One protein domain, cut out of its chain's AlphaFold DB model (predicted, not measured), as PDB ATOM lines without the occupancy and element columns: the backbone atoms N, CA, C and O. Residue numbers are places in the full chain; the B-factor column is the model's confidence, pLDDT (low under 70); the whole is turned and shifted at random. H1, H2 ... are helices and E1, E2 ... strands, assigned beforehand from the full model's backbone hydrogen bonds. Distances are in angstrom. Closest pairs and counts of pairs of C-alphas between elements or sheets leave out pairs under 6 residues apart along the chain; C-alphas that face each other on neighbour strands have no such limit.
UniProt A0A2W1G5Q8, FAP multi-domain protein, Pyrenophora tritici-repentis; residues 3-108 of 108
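This is residues 3 to 108 of the 108 residues of the protein "FAP multi-domain protein" of Pyrenophora tritici-repentis (UniProt A0A2W1G5Q8). H1 covers one face of the antiparallel sheet E2 E1 E3, while H2 and H3 make a corner. Residues 103 to 108 stick out. The printed part has 106 residues, with E1, E2, H1, E3, H2, H3 in order. It is mostly helix and compact, radius of gyration of the C-alphas 14.6 A, spanning 47 by 27 by 22 A.

E1, residues 3 to 6, and E2, residues 32 to 35, form a hairpin with a long link, N 35 and O 3 2.7 A apart. E3, residues 61 to 64, is antiparallel to E1, N 4 and O 62 2.8 A apart. H1, residues 41 to 56, has a height over the sheet of 9.6 A. H2, residues 69 to 85, and H3, residues 87 to 106, are about perpendicular, 81 degrees. H2 has 12 of 13 O i to N i+4 pairs within hydrogen-bond range.

E1 begins at C-alpha 3, (28.802, -17.746, 21.079); H3 ends at C-alpha 106, (40.274, -6.931, 43.481).

pLDDT is under 70 at residues 16 to 24 and 107 to 108.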
ATOM      1  N   LEU A   3      28.905 -17.586  19.631       94.69
ATOM      2  CA  LEU A   3      28.802 -17.746  21.079       94.69
ATOM      3  C   LEU A   3      27.499 -17.111  21.556       94.69
ATOM      4  O   LEU A   3      27.155 -16.021  21.118       94.69
ATOM      5  N   ILE A   4      26.770 -17.781  22.438       96.19
ATOM      6  CA  ILE A   4      25.497 -17.312  22.984       96.19
ATOM      7  C   ILE A   4      25.682 -17.129  24.483       96.19
ATOM      8  O   ILE A   4      25.883 -18.098  25.211       96.19
ATOM      9  N   VAL A   5      25.610 -15.883  24.939       97.19
ATOM     10  CA  VAL A   5      25.710 -15.525  26.354       97.19
ATOM     11  C   VAL A   5      24.318 -15.587  26.970       97.19
ATOM     12  O   VAL A   5      23.405 -14.901  26.502       97.19
ATOM     13  N   ALA A   6      24.146 -16.400  28.011       97.44
ATOM     14  CA  ALA A   6      22.948 -16.363  28.840       97.44
ATOM     15  C   ALA A   6      23.067 -15.220  29.844       97.44
ATOM     16  O   ALA A   6      24.025 -15.151  30.614       97.44
ATOM     17  N   ILE A   7      22.084 -14.330  29.837       96.38
ATOM     18  CA  ILE A   7      22.085 -13.143  30.676       96.38
ATOM     19  C   ILE A   7      21.528 -13.498  32.058       96.38
ATOM     20  O   ILE A   7      20.402 -14.002  32.141       96.38
ATOM     21  N   PRO A   8      22.275 -13.236  33.147       94.31
ATOM     22  CA  PRO A   8      21.761 -13.424  34.494       94.31
ATOM     23  C   PRO A   8      20.463 -12.649  34.731       94.31
ATOM     24  O   PRO A   8      20.298 -11.520  34.267       94.31
ATOM     25  N   SER A   9      19.550 -13.238  35.504       91.62
ATOM     26  CA  SER A   9      18.206 -12.691  35.742       91.62
ATOM     27  C   SER A   9      18.212 -11.267  36.301       91.62
ATOM     28  O   SER A   9      17.323 -10.479  35.990       91.62
ATOM     29  N   TYR A  10      19.236 -10.913  37.072       88.81
ATOM     30  CA  TYR A  10      19.393  -9.588  37.655       88.81
ATOM     31  C   TYR A  10      19.742  -8.483  36.641       88.81
ATOM     32  O   TYR A  10      19.611  -7.312  36.978       88.81
ATOM     33  N   TYR A  11      20.131  -8.807  35.401       91.75
ATOM     34  CA  TYR A  11      20.236  -7.833  34.298       91.75
ATOM     35  C   TYR A  11      18.991  -7.797  33.403       91.75
ATOM     36  O   TYR A  11      18.940  -7.016  32.456       91.75
ATOM     37  N   LEU A  12      17.978  -8.622  33.681       91.50
ATOM     38  CA  LEU A  12      16.716  -8.622  32.930       91.50
ATOM     39  C   LEU A  12      15.687  -7.640  33.498       91.50
ATOM     40  O   LEU A  12      14.624  -7.448  32.916       91.50
ATOM     41  N   THR A  13      15.975  -7.050  34.658       83.69
ATOM     42  CA  THR A  13      15.083  -6.119  35.345       83.69
ATOM     43  C   THR A  13      15.871  -4.981  35.977       83.69
ATOM     44  O   THR A  13      16.963  -5.181  36.506       83.69
ATOM     45  N   SER A  14      15.294  -3.783  35.958       75.44
ATOM     46  CA  SER A  14      15.816  -2.610  36.663       75.44
ATOM     47  C   SER A  14      15.487  -2.623  38.158       75.44
ATOM     48  O   SER A  14      16.006  -1.801  38.906       75.44
ATOM     49  N   SER A  15      14.634  -3.549  38.605       74.44
ATOM     50  CA  SER A  15      14.178  -3.640  39.995       74.44
ATOM     51  C   SER A  15      15.164  -4.344  40.929       74.44
ATOM     52  O   SER A  15      14.889  -4.461  42.121       74.44
ATOM     53  N   TYR A  16      16.266  -4.887  40.406       69.62
ATOM     54  CA  TYR A  16      17.229  -5.606  41.228       69.62
ATOM     55  C   TYR A  16      18.092  -4.617  42.019       69.62
ATOM     56  O   TYR A  16      18.740  -3.745  41.443       69.62
ATOM     57  N   ALA A  17      18.101  -4.751  43.344       64.44
ATOM     58  CA  ALA A  17      18.883  -3.886  44.215       64.44
ATOM     59  C   ALA A  17      20.364  -4.289  44.168       64.44
ATOM     60  O   ALA A  17      20.743  -5.351  44.659       64.44
ATOM     61  N   PHE A  18      21.205  -3.434  43.587       65.44
ATOM     62  CA  PHE A  18      22.660  -3.553  43.675       65.44
ATOM     63  C   PHE A  18      23.192  -2.720  44.841       65.44
ATOM     64  O   PHE A  18      22.697  -1.627  45.107       65.44
ATOM     65  N   THR A  19      24.223  -3.215  45.529       59.28
ATOM     66  CA  THR A  19      24.936  -2.475  46.583       59.28
ATOM     67  C   THR A  19      26.443  -2.485  46.309       59.28
ATOM     68  O   THR A  19      27.038  -3.563  46.345       59.28
ATOM     69  N   PRO A  20      27.082  -1.319  46.078       58.50
ATOM     70  CA  PRO A  20      26.475   0.012  45.965       58.50
ATOM     71  C   PRO A  20      25.584   0.115  44.719       58.50
ATOM     72  O   PRO A  20      25.921  -0.442  43.678       58.50
ATOM     73  N   SER A  21      24.450   0.813  44.822       55.25
ATOM     74  CA  SER A  21      23.517   0.950  43.697       55.25
ATOM     75  C   SER A  21      24.161   1.829  42.625       55.25
ATOM     76  O   SER A  21      24.389   3.016  42.888       55.25
ATOM     77  N   PRO A  22      24.473   1.308  41.424       59.16
ATOM     78  CA  PRO A  22      24.910   2.168  40.341       59.16
ATOM     79  C   PRO A  22      23.777   3.148  40.008       59.16
ATOM     80  O   PRO A  22      22.601   2.791  40.072       59.16
ATOM     81  N   LYS A  23      24.121   4.388  39.629       60.56
ATOM     82  CA  LYS A  23      23.134   5.403  39.196       60.56
ATOM     83  C   LYS A  23      22.279   4.922  38.013       60.56
ATOM     84  O   LYS A  23      21.152   5.373  37.855       60.56
ATOM     85  N   THR A  24      22.809   3.998  37.215       68.94
ATOM     86  CA  THR A  24      22.137   3.328  36.102       68.94
ATOM     87  C   THR A  24      22.639   1.890  36.023       68.94
ATOM     88  O   THR A  24      23.744   1.633  35.553       68.94
ATOM     89  N   HIS A  25      21.838   0.945  36.514       79.50
ATOM     90  CA  HIS A  25      22.082  -0.482  36.308       79.50
ATOM     91  C   HIS A  25      21.760  -0.834  34.848       79.50
ATOM     92  O   HIS A  25      20.611  -0.647  34.439       79.50
ATOM     93  N   PRO A  26      22.733  -1.274  34.031       88.81
ATOM     94  CA  PRO A  26      22.451  -1.628  32.649       88.81
ATOM     95  C   PRO A  26      21.590  -2.893  32.609       88.81
ATOM     96  O   PRO A  26      21.900  -3.888  33.255       88.81
ATOM     97  N   THR A  27      20.509  -2.867  31.837       90.94
ATOM     98  CA  THR A  27      19.589  -4.002  31.688       90.94
ATOM     99  C   THR A  27      19.425  -4.374  30.228       90.94
ATOM    100  O   THR A  27      19.632  -3.543  29.348       90.94
ATOM    101  N   THR A  28      18.959  -5.590  29.975       93.31
ATOM    102  CA  THR A  28      18.533  -6.030  28.647       93.31
ATOM    103  C   THR A  28      17.175  -6.719  28.705       93.31
ATOM    104  O   THR A  28      16.733  -7.189  29.750       93.31
ATOM    105  N   SER A  29      16.503  -6.787  27.560       92.25
ATOM    106  CA  SER A  29      15.181  -7.408  27.420       92.25
ATOM    107  C   SER A  29      15.231  -8.893  27.048       92.25
ATOM    108  O   SER A  29      14.190  -9.550  27.024       92.25
ATOM    109  N   THR A  30      16.413  -9.438  26.745       93.88
ATOM    110  CA  THR A  30      16.573 -10.825  26.290       93.88
ATOM    111  C   THR A  30      17.388 -11.669  27.262       93.88
ATOM    112  O   THR A  30      18.354 -11.218  27.867       93.88
ATOM    113  N   ARG A  31      17.020 -12.948  27.373       95.12
ATOM    114  CA  ARG A  31      17.755 -13.942  28.170       95.12
ATOM    115  C   ARG A  31      19.025 -14.434  27.489       95.12
ATOM    116  O   ARG A  31      19.887 -14.987  28.161       95.12
ATOM    117  N   TYR A  32      19.122 -14.273  26.172       95.44
ATOM    118  CA  TYR A  32      20.223 -14.792  25.371       95.44
ATOM    119  C   TYR A  32      20.677 -13.743  24.370       95.44
ATOM    120  O   TYR A  32      19.857 -13.208  23.619       95.44
ATOM    121  N   ILE A  33      21.982 -13.487  24.345       96.44
ATOM    122  CA  ILE A  33      22.613 -12.575  23.392       96.44
ATOM    123  C   ILE A  33      23.673 -13.356  22.630       96.44
ATOM    124  O   ILE A  33      24.638 -13.854  23.210       96.44
ATOM    125  N   ALA A  34      23.476 -13.493  21.322       95.06
ATOM    126  CA  ALA A  34      24.449 -14.109  20.441       95.06
ATOM    127  C   ALA A  34      25.512 -13.088  20.025       95.06
ATOM    128  O   ALA A  34      25.208 -12.049  19.444       95.06
ATOM    129  N   LEU A  35      26.765 -13.437  20.284       92.12
ATOM    130  CA  LEU A  35      27.957 -12.805  19.748       92.12
ATOM    131  C   LEU A  35      28.212 -13.404  18.362       92.12
ATOM    132  O   LEU A  35      28.827 -14.466  18.219       92.12
ATOM    133  N   GLY A  36      27.645 -12.745  17.351       83.88
ATOM    134  CA  GLY A  36      27.696 -13.187  15.963       83.88
ATOM    135  C   GLY A  36      29.095 -13.117  15.337       83.88
ATOM    136  O   GLY A  36      30.005 -12.483  15.885       83.88
ATOM    137  N   PRO A  37      29.272 -13.740  14.156       80.00
ATOM    138  CA  PRO A  37      30.477 -13.550  13.371       80.00
ATOM    139  C   PRO A  37      30.512 -12.097  12.889       80.00
ATOM    140  O   PRO A  37      29.516 -11.561  12.407       80.00
ATOM    141  N   THR A  38      31.664 -11.455  13.024       81.94
ATOM    142  CA  THR A  38      31.872 -10.062  12.625       81.94
ATOM    143  C   THR A  38      33.094  -9.978  11.726       81.94
ATOM    144  O   THR A  38      34.118 -10.597  12.011       81.94
ATOM    145  N   ALA A  39      32.989  -9.207  10.643       84.12
ATOM    146  CA  ALA A  39      34.117  -8.925   9.753       84.12
ATOM    147  C   ALA A  39      35.139  -7.970  10.398       84.12
ATOM    148  O   ALA A  39      36.301  -7.934  10.005       84.12
ATOM    149  N   SER A  40      34.715  -7.201  11.405       90.00
ATOM    150  CA  SER A  40      35.599  -6.307  12.146       90.00
ATOM    151  C   SER A  40      36.432  -7.087  13.163       90.00
ATOM    152  O   SER A  40      35.890  -7.679  14.101       90.00
ATOM    153  N   SER A  41      37.757  -7.039  13.008       88.31
ATOM    154  CA  SER A  41      38.725  -7.679  13.908       88.31
ATOM    155  C   SER A  41      38.662  -7.133  15.340       88.31
ATOM    156  O   SER A  41      38.830  -7.890  16.301       88.31
ATOM    157  N   SER A  42      38.354  -5.842  15.506       89.00
ATOM    158  CA  SER A  42      38.187  -5.220  16.823       89.00
ATOM    159  C   SER A  42      36.931  -5.733  17.525       89.00
ATOM    160  O   SER A  42      36.990  -6.113  18.695       89.00
ATOM    161  N   LEU A  43      35.817  -5.848  16.797       88.50
ATOM    162  CA  LEU A  43      34.585  -6.433  17.328       88.50
ATOM    163  C   LEU A  43      34.750  -7.932  17.613       88.50
ATOM    164  O   LEU A  43      34.247  -8.412  18.625       88.50
ATOM    165  N   ALA A  44      35.499  -8.665  16.784       89.69
ATOM    166  CA  ALA A  44      35.785 -10.080  17.018       89.69
ATOM    167  C   ALA A  44      36.573 -10.277  18.320       89.69
ATOM    168  O   ALA A  44      36.208 -11.119  19.145       89.69
ATOM    169  N   THR A  45      37.606  -9.455  18.529       91.00
ATOM    170  CA  THR A  45      38.412  -9.444  19.759       91.00
ATOM    171  C   THR A  45      37.562  -9.082  20.976       91.00
ATOM    172  O   THR A  45      37.612  -9.784  21.986       91.00
ATOM    173  N   ARG A  46      36.731  -8.034  20.871       91.81
ATOM    174  CA  ARG A  46      35.787  -7.630  21.924       91.81
ATOM    175  C   ARG A  46      34.864  -8.785  22.306       91.81
ATOM    176  O   ARG A  46      34.774  -9.127  23.480       91.81
ATOM    177  N   ASN A  47      34.222  -9.414  21.327       92.75
ATOM    178  CA  ASN A  47      33.275 -10.502  21.557       92.75
ATOM    179  C   ASN A  47      33.954 -11.711  22.226       92.75
ATOM    180  O   ASN A  47      33.418 -12.263  23.186       92.75
ATOM    181  N   HIS A  48      35.166 -12.077  21.797       91.75
ATOM    182  CA  HIS A  48      35.947 -13.135  22.451       91.75
ATOM    183  C   HIS A  48      36.301 -12.784  23.897       91.75
ATOM    184  O   HIS A  48      36.219 -13.636  24.783       91.75
ATOM    185  N   LYS A  49      36.680 -11.527  24.153       94.06
ATOM    186  CA  LYS A  49      37.012 -11.049  25.495       94.06
ATOM    187  C   LYS A  49      35.795 -11.074  26.420       94.06
ATOM    188  O   LYS A  49      35.910 -11.599  27.522       94.06
ATOM    189  N   ILE A  50      34.640 -10.597  25.947       95.19
ATOM    190  CA  ILE A  50      33.371 -10.666  26.682       95.19
ATOM    191  C   ILE A  50      33.059 -12.116  27.035       95.19
ATOM    192  O   ILE A  50      32.896 -12.420  28.210       95.19
ATOM    193  N   ALA A  51      33.038 -13.019  26.049       95.44
ATOM    194  CA  ALA A  51      32.706 -14.425  26.270       95.44
ATOM    195  C   ALA A  51      33.637 -15.100  27.288       95.44
ATOM    196  O   ALA A  51      33.177 -15.831  28.163       95.44
ATOM    197  N   LYS A  52      34.944 -14.825  27.205       95.69
ATOM    198  CA  LYS A  52      35.926 -15.335  28.167       95.69
ATOM    199  C   LYS A  52      35.662 -14.799  29.571       95.69
ATOM    200  O   LYS A  52      35.636 -15.573  30.520       95.69
ATOM    201  N   ASP A  53      35.473 -13.491  29.702       96.38
ATOM    202  CA  ASP A  53      35.304 -12.850  31.001       96.38
ATOM    203  C   ASP A  53      34.000 -13.307  31.672       96.38
ATOM    204  O   ASP A  53      34.047 -13.779  32.806       96.38
ATOM    205  N   VAL A  54      32.863 -13.287  30.966       95.75
ATOM    206  CA  VAL A  54      31.574 -13.713  31.544       95.75
ATOM    207  C   VAL A  54      31.589 -15.184  31.962       95.75
ATOM    208  O   VAL A  54      31.034 -15.526  33.003       95.75
ATOM    209  N   LEU A  55      32.301 -16.044  31.225       95.69
ATOM    210  CA  LEU A  55      32.505 -17.433  31.629       95.69
ATOM    211  C   LEU A  55      33.286 -17.520  32.951       95.69
ATOM    212  O   LEU A  55      32.884 -18.247  33.855       95.69
ATOM    213  N   THR A  56      34.358 -16.733  33.119       95.38
ATOM    214  CA  THR A  56      35.097 -16.680  34.399       95.38
ATOM    215  C   THR A  56      34.296 -16.073  35.550       95.38
ATOM    216  O   THR A  56      34.602 -16.321  36.713       95.38
ATOM    217  N   TRP A  57      33.266 -15.284  35.244       93.31
ATOM    218  CA  TRP A  57      32.344 -14.719  36.230       93.31
ATOM    219  C   TRP A  57      31.240 -15.697  36.643       93.31
ATOM    220  O   TRP A  57      30.466 -15.378  37.543       93.31
ATOM    221  N   GLY A  58      31.180 -16.876  36.013       95.19
ATOM    222  CA  GLY A  58      30.200 -17.924  36.286       95.19
ATOM    223  C   GLY A  58      28.929 -17.833  35.441       95.19
ATOM    224  O   GLY A  58      27.934 -18.469  35.776       95.19
ATOM    225  N   TRP A  59      28.925 -17.043  34.363       96.12
ATOM    226  CA  TRP A  59      27.788 -16.997  33.442       96.12
ATOM    227  C   TRP A  59      27.843 -18.171  32.471       96.12
ATOM    228  O   TRP A  59      28.901 -18.749  32.214       96.12
ATOM    229  N   LEU A  60      26.693 -18.501  31.885       97.56
ATOM    230  CA  LEU A  60      26.606 -19.568  30.898       97.56
ATOM    231  C   LEU A  60      26.893 -19.009  29.502       97.56
ATOM    232  O   LEU A  60      26.270 -18.039  29.065       97.56
ATOM    233  N   VAL A  61      27.822 -19.654  28.798       96.56
ATOM    234  CA  VAL A  61      28.143 -19.372  27.397       96.56
ATOM    235  C   VAL A  61      27.992 -20.662  26.606       96.56
ATOM    236  O   VAL A  61      28.644 -21.659  26.907       96.56
ATOM    237  N   TYR A  62      27.142 -20.637  25.587       95.00
ATOM    238  CA  TYR A  62      26.935 -21.757  24.674       95.00
ATOM    239  C   TYR A  62      27.628 -21.485  23.342       95.00
ATOM    240  O   TYR A  62      27.727 -20.337  22.913       95.00
ATOM    241  N   SER A  63      28.072 -22.533  22.656       93.19
ATOM    242  CA  SER A  63      28.505 -22.450  21.264       93.19
ATOM    243  C   SER A  63      27.422 -23.021  20.352       93.19
ATOM    244  O   SER A  63      26.788 -24.026  20.669       93.19
ATOM    245  N   ALA A  64      27.198 -22.376  19.210       92.19
ATOM    246  CA  ALA A  64      26.288 -22.880  18.189       92.19
ATOM    247  C   ALA A  64      26.925 -22.777  16.802       92.19
ATOM    248  O   ALA A  64      27.544 -21.765  16.455       92.19
ATOM    249  N   ASP A  65      26.755 -23.818  15.989       91.94
ATOM    250  CA  ASP A  65      27.164 -23.770  14.592       91.94
ATOM    251  C   ASP A  65      26.024 -23.274  13.713       91.94
ATOM    252  O   ASP A  65      25.058 -23.997  13.480       91.94
ATOM    253  N   THR A  66      26.145 -22.052  13.205       89.00
ATOM    254  CA  THR A  66      25.180 -21.444  12.284       89.00
ATOM    255  C   THR A  66      25.237 -22.029  10.874       89.00
ATOM    256  O   THR A  66      24.433 -21.620  10.044       89.00
ATOM    257  N   SER A  67      26.160 -22.954  10.580       89.50
ATOM    258  CA  SER A  67      26.148 -23.724   9.328       89.50
ATOM    259  C   SER A  67      25.053 -24.801   9.316       89.50
ATOM    260  O   SER A  67      24.572 -25.192   8.253       89.50
ATOM    261  N   LEU A  68      24.618 -25.255  10.499       91.31
ATOM    262  CA  LEU A  68      23.580 -26.271  10.636       91.31
ATOM    263  C   LEU A  68      22.188 -25.655  10.408       91.31
ATOM    264  O   LEU A  68      21.895 -24.609  10.997       91.31
ATOM    265  N   PRO A  69      21.285 -26.305   9.643       87.38
ATOM    266  CA  PRO A  69      20.011 -25.706   9.226       87.38
ATOM    267  C   PRO A  69      19.143 -25.159  10.368       87.38
ATOM    268  O   PRO A  69      18.606 -24.055  10.269       87.38
ATOM    269  N   GLY A  70      19.032 -25.896  11.482       88.06
ATOM    270  CA  GLY A  70      18.229 -25.470  12.636       88.06
ATOM    271  C   GLY A  70      18.774 -24.209  13.312       88.06
ATOM    272  O   GLY A  70      18.025 -23.278  13.614       88.06
ATOM    273  N   ASN A  71      20.094 -24.140  13.477       89.81
ATOM    274  CA  ASN A  71      20.769 -22.993  14.078       89.81
ATOM    275  C   ASN A  71      20.785 -21.788  13.135       89.81
ATOM    276  O   ASN A  71      20.637 -20.661  13.597       89.81
ATOM    277  N   ALA A  72      20.928 -22.014  11.826       90.00
ATOM    278  CA  ALA A  72      20.877 -20.969  10.810       90.00
ATOM    279  C   ALA A  72      19.522 -20.244  10.825       90.00
ATOM    280  O   ALA A  72      19.470 -19.016  10.893       90.00
ATOM    281  N   ALA A  73      18.421 -21.006  10.838       91.12
ATOM    282  CA  ALA A  73      17.069 -20.454  10.872       91.12
ATOM    283  C   ALA A  73      16.789 -19.673  12.165       91.12
ATOM    284  O   ALA A  73      16.193 -18.594  12.130       91.12
ATOM    285  N   TRP A  74      17.233 -20.198  13.312       92.06
ATOM    286  CA  TRP A  74      17.143 -19.485  14.584       92.06
ATOM    287  C   TRP A  74      17.973 -18.194  14.569       92.06
ATOM    288  O   TRP A  74      17.464 -17.134  14.930       92.06
ATOM    289  N   PHE A  75      19.223 -18.264  14.106       92.19
ATOM    290  CA  PHE A  75      20.144 -17.131  14.130       92.19
ATOM    291  C   PHE A  75      19.690 -16.001  13.204       92.19
ATOM    292  O   PHE A  75      19.773 -14.838  13.587       92.19
ATOM    293  N   ALA A  76      19.121 -16.321  12.040       90.75
ATOM    294  CA  ALA A  76      18.531 -15.324  11.148       90.75
ATOM    295  C   ALA A  76      17.378 -14.555  11.825       90.75
ATOM    296  O   ALA A  76      17.326 -13.326  11.763       90.75
ATOM    297  N   LYS A  77      16.484 -15.260  12.534       91.19
ATOM    298  CA  LYS A  77      15.404 -14.627  13.316       91.19
ATOM    299  C   LYS A  77      15.955 -13.787  14.466       91.19
ATOM    300  O   LYS A  77      15.468 -12.684  14.705       91.19
ATOM    301  N   TYR A  78      16.975 -14.296  15.157       92.56
ATOM    302  CA  TYR A  78      17.663 -13.565  16.215       92.56
ATOM    303  C   TYR A  78      18.262 -12.259  15.686       92.56
ATOM    304  O   TYR A  78      18.018 -11.213  16.275       92.56
ATOM    305  N   GLN A  79      18.998 -12.291  14.568       90.81
ATOM    306  CA  GLN A  79      19.648 -11.104  14.004       90.81
ATOM    307  C   GLN A  79      18.645 -10.009  13.630       90.81
ATOM    308  O   GLN A  79      18.902  -8.836  13.901       90.81
ATOM    309  N   ALA A  80      17.496 -10.389  13.060       89.19
ATOM    310  CA  ALA A  80      16.426  -9.444  12.753       89.19
ATOM    311  C   ALA A  80      15.928  -8.725  14.020       89.19
ATOM    312  O   ALA A  80      15.854  -7.502  14.041       89.19
ATOM    313  N   ALA A  81      15.673  -9.467  15.102       89.94
ATOM    314  CA  ALA A  81      15.220  -8.885  16.366       89.94
ATOM    315  C   ALA A  81      16.318  -8.090  17.097       89.94
ATOM    316  O   ALA A  81      16.046  -7.042  17.684       89.94
ATOM    317  N   ALA A  82      17.563  -8.572  17.064       89.31
ATOM    318  CA  ALA A  82      18.685  -7.981  17.786       89.31
ATOM    319  C   ALA A  82      19.019  -6.570  17.294       89.31
ATOM    320  O   ALA A  82      19.339  -5.702  18.110       89.31
ATOM    321  N   LYS A  83      18.905  -6.330  15.981       80.81
ATOM    322  CA  LYS A  83      19.173  -5.022  15.371       80.81
ATOM    323  C   LYS A  83      18.225  -3.942  15.894       80.81
ATOM    324  O   LYS A  83      18.681  -2.862  16.255       80.81
ATOM    325  N   ASP A  84      16.938  -4.256  15.992       83.12
ATOM    326  CA  ASP A  84      15.916  -3.301  16.437       83.12
ATOM    327  C   ASP A  84      15.971  -3.042  17.946       83.12
ATOM    328  O   ASP A  84      15.514  -2.008  18.430       83.12
ATOM    329  N   LYS A  85      16.503  -4.002  18.709       87.44
ATOM    330  CA  LYS A  85      16.507  -3.965  20.175       87.44
ATOM    331  C   LYS A  85      17.835  -3.539  20.795       87.44
ATOM    332  O   LYS A  85      17.858  -3.290  21.994       87.44
ATOM    333  N   GLY A  86      18.916  -3.455  20.020       88.88
ATOM    334  CA  GLY A  86      20.222  -3.009  20.515       88.88
ATOM    335  C   GLY A  86      20.881  -3.967  21.515       88.88
ATOM    336  O   GLY A  86      21.692  -3.536  22.327       88.88
ATOM    337  N   TRP A  87      20.562  -5.265  21.467       93.62
ATOM    338  CA  TRP A  87      21.015  -6.233  22.478       93.62
ATOM    339  C   TRP A  87      22.539  -6.332  22.606       93.62
ATOM    340  O   TRP A  87      23.054  -6.484  23.708       93.62
ATOM    341  N   GLU A  88      23.292  -6.212  21.512       90.75
ATOM    342  CA  GLU A  88      24.760  -6.219  21.595       90.75
ATOM    343  C   GLU A  88      25.309  -5.028  22.395       90.75
ATOM    344  O   GLU A  88      26.292  -5.177  23.121       90.75
ATOM    345  N   GLU A  89      24.658  -3.866  22.302       91.12
ATOM    346  CA  GLU A  89      25.019  -2.676  23.073       91.12
ATOM    347  C   GLU A  89      24.606  -2.819  24.544       91.12
ATOM    348  O   GLU A  89      25.331  -2.391  25.442       91.12
ATOM    349  N   ASP A  90      23.474  -3.472  24.827       93.38
ATOM    350  CA  ASP A  90      23.116  -3.836  26.202       93.38
ATOM    351  C   ASP A  90      24.187  -4.733  26.828       93.38
ATOM    352  O   ASP A  90      24.675  -4.439  27.918       93.38
ATOM    353  N   LEU A  91      24.590  -5.800  26.126       95.06
ATOM    354  CA  LEU A  91      25.623  -6.719  26.603       95.06
ATOM    355  C   LEU A  91      26.948  -5.995  26.837       95.06
ATOM    356  O   LEU A  91      27.628  -6.272  27.822       95.06
ATOM    357  N   TRP A  92      27.307  -5.064  25.952       93.31
ATOM    358  CA  TRP A  92      28.509  -4.257  26.108       93.31
ATOM    359  C   TRP A  92      28.473  -3.420  27.390       93.31
ATOM    360  O   TRP A  92      29.397  -3.509  28.201       93.31
ATOM    361  N   ARG A  93      27.385  -2.680  27.627       92.56
ATOM    362  CA  ARG A  93      27.207  -1.852  28.833       92.56
ATOM    363  C   ARG A  93      27.190  -2.686  30.111       92.56
ATOM    364  O   ARG A  93      27.822  -2.320  31.102       92.56
ATOM    365  N   ILE A  94      26.505  -3.827  30.070       93.69
ATOM    366  CA  ILE A  94      26.477  -4.808  31.155       93.69
ATOM    367  C   ILE A  94      27.898  -5.300  31.467       93.69
ATOM    368  O   ILE A  94      28.327  -5.257  32.621       93.69
ATOM    369  N   TRP A  95      28.649  -5.720  30.444       94.75
ATOM    370  CA  TRP A  95      30.017  -6.206  30.608       94.75
ATOM    371  C   TRP A  95      30.934  -5.125  31.191       94.75
ATOM    372  O   TRP A  95      31.676  -5.415  32.124       94.75
ATOM    373  N   GLN A  96      30.854  -3.878  30.712       92.62
ATOM    374  CA  GLN A  96      31.654  -2.768  31.245       92.62
ATOM    375  C   GLN A  96      31.373  -2.517  32.732       92.62
ATOM    376  O   GLN A  96      32.308  -2.335  33.514       92.62
ATOM    377  N   SER A  97      30.098  -2.529  33.127       89.31
ATOM    378  CA  SER A  97      29.693  -2.321  34.519       89.31
ATOM    379  C   SER A  97      30.218  -3.430  35.436       89.31
ATOM    380  O   SER A  97      30.860  -3.130  36.443       89.31
ATOM    381  N   GLU A  98      30.027  -4.697  35.060       90.31
ATOM    382  CA  GLU A  98      30.498  -5.853  35.835       90.31
ATOM    383  C   GLU A  98      32.030  -5.902  35.919       90.31
ATOM    384  O   GLU A  98      32.603  -6.170  36.978       90.31
ATOM    385  N   HIS A  99      32.713  -5.581  34.818       89.62
ATOM    386  CA  HIS A  99      34.171  -5.509  34.784       89.62
ATOM    387  C   HIS A  99      34.695  -4.431  35.743       89.62
ATOM    388  O   HIS A  99      35.622  -4.692  36.510       89.62
ATOM    389  N   GLY A 100      34.064  -3.250  35.762       87.00
ATOM    390  CA  GLY A 100      34.393  -2.168  36.693       87.00
ATOM    391  C   GLY A 100      34.206  -2.566  38.160       87.00
ATOM    392  O   GLY A 100      35.112  -2.368  38.969       87.00
ATOM    393  N   VAL A 101      33.080  -3.203  38.503       84.81
ATOM    394  CA  VAL A 101      32.823  -3.716  39.864       84.81
ATOM    395  C   VAL A 101      33.898  -4.716  40.292       84.81
ATOM    396  O   VAL A 101      34.383  -4.667  41.422       84.81
ATOM    397  N   ARG A 102      34.309  -5.611  39.392       85.19
ATOM    398  CA  ARG A 102      35.307  -6.646  39.698       85.19
ATOM    399  C   ARG A 102      36.729  -6.113  39.812       85.19
ATOM    400  O   ARG A 102      37.494  -6.676  40.589       85.19
ATOM    401  N   ILE A 103      37.085  -5.056  39.081       85.25
ATOM    402  CA  ILE A 103      38.350  -4.338  39.301       85.25
ATOM    403  C   ILE A 103      38.359  -3.760  40.717       85.25
ATOM    404  O   ILE A 103      39.243  -4.094  41.500       85.25
ATOM    405  N   LEU A 104      37.313  -3.012  41.085       81.00
ATOM    406  CA  LEU A 104      37.195  -2.403  42.415       81.00
ATOM    407  C   LEU A 104      37.199  -3.436  43.553       81.00
ATOM    408  O   LEU A 104      37.663  -3.142  44.650       81.00
ATOM    409  N   ALA A 105      36.669  -4.639  43.317       80.62
ATOM    410  CA  ALA A 105      36.674  -5.723  44.296       80.62
ATOM    411  C   ALA A 105      38.042  -6.409  44.454       80.62
ATOM    412  O   ALA A 105      38.292  -6.993  45.500       80.62
ATOM    413  N   ARG A 106      38.910  -6.370  43.431       76.06
ATOM    414  CA  ARG A 106      40.274  -6.931  43.481       76.06
ATOM    415  C   ARG A 106      41.293  -5.986  44.115       76.06
ATOM    416  O   ARG A 106      42.350  -6.442  44.530       76.06
ATOM    417  N   GLU A 107      41.000  -4.690  44.128       59.78
ATOM    418  CA  GLU A 107      41.837  -3.650  44.742       59.78
ATOM    419  C   GLU A 107      41.616  -3.513  46.263       59.78
ATOM    420  O   GLU A 107      42.296  -2.713  46.905       59.78
ATOM    421  N   LYS A 108      40.677  -4.275  46.837       48.56
ATOM    422  CA  LYS A 108      40.406  -4.367  48.280       48.56
ATOM    423  C   LYS A 108      40.974  -5.652  48.860       48.56
ATOM    424  O   LYS A 108      41.419  -5.590  50.025       48.56
TER     425      LYS A 108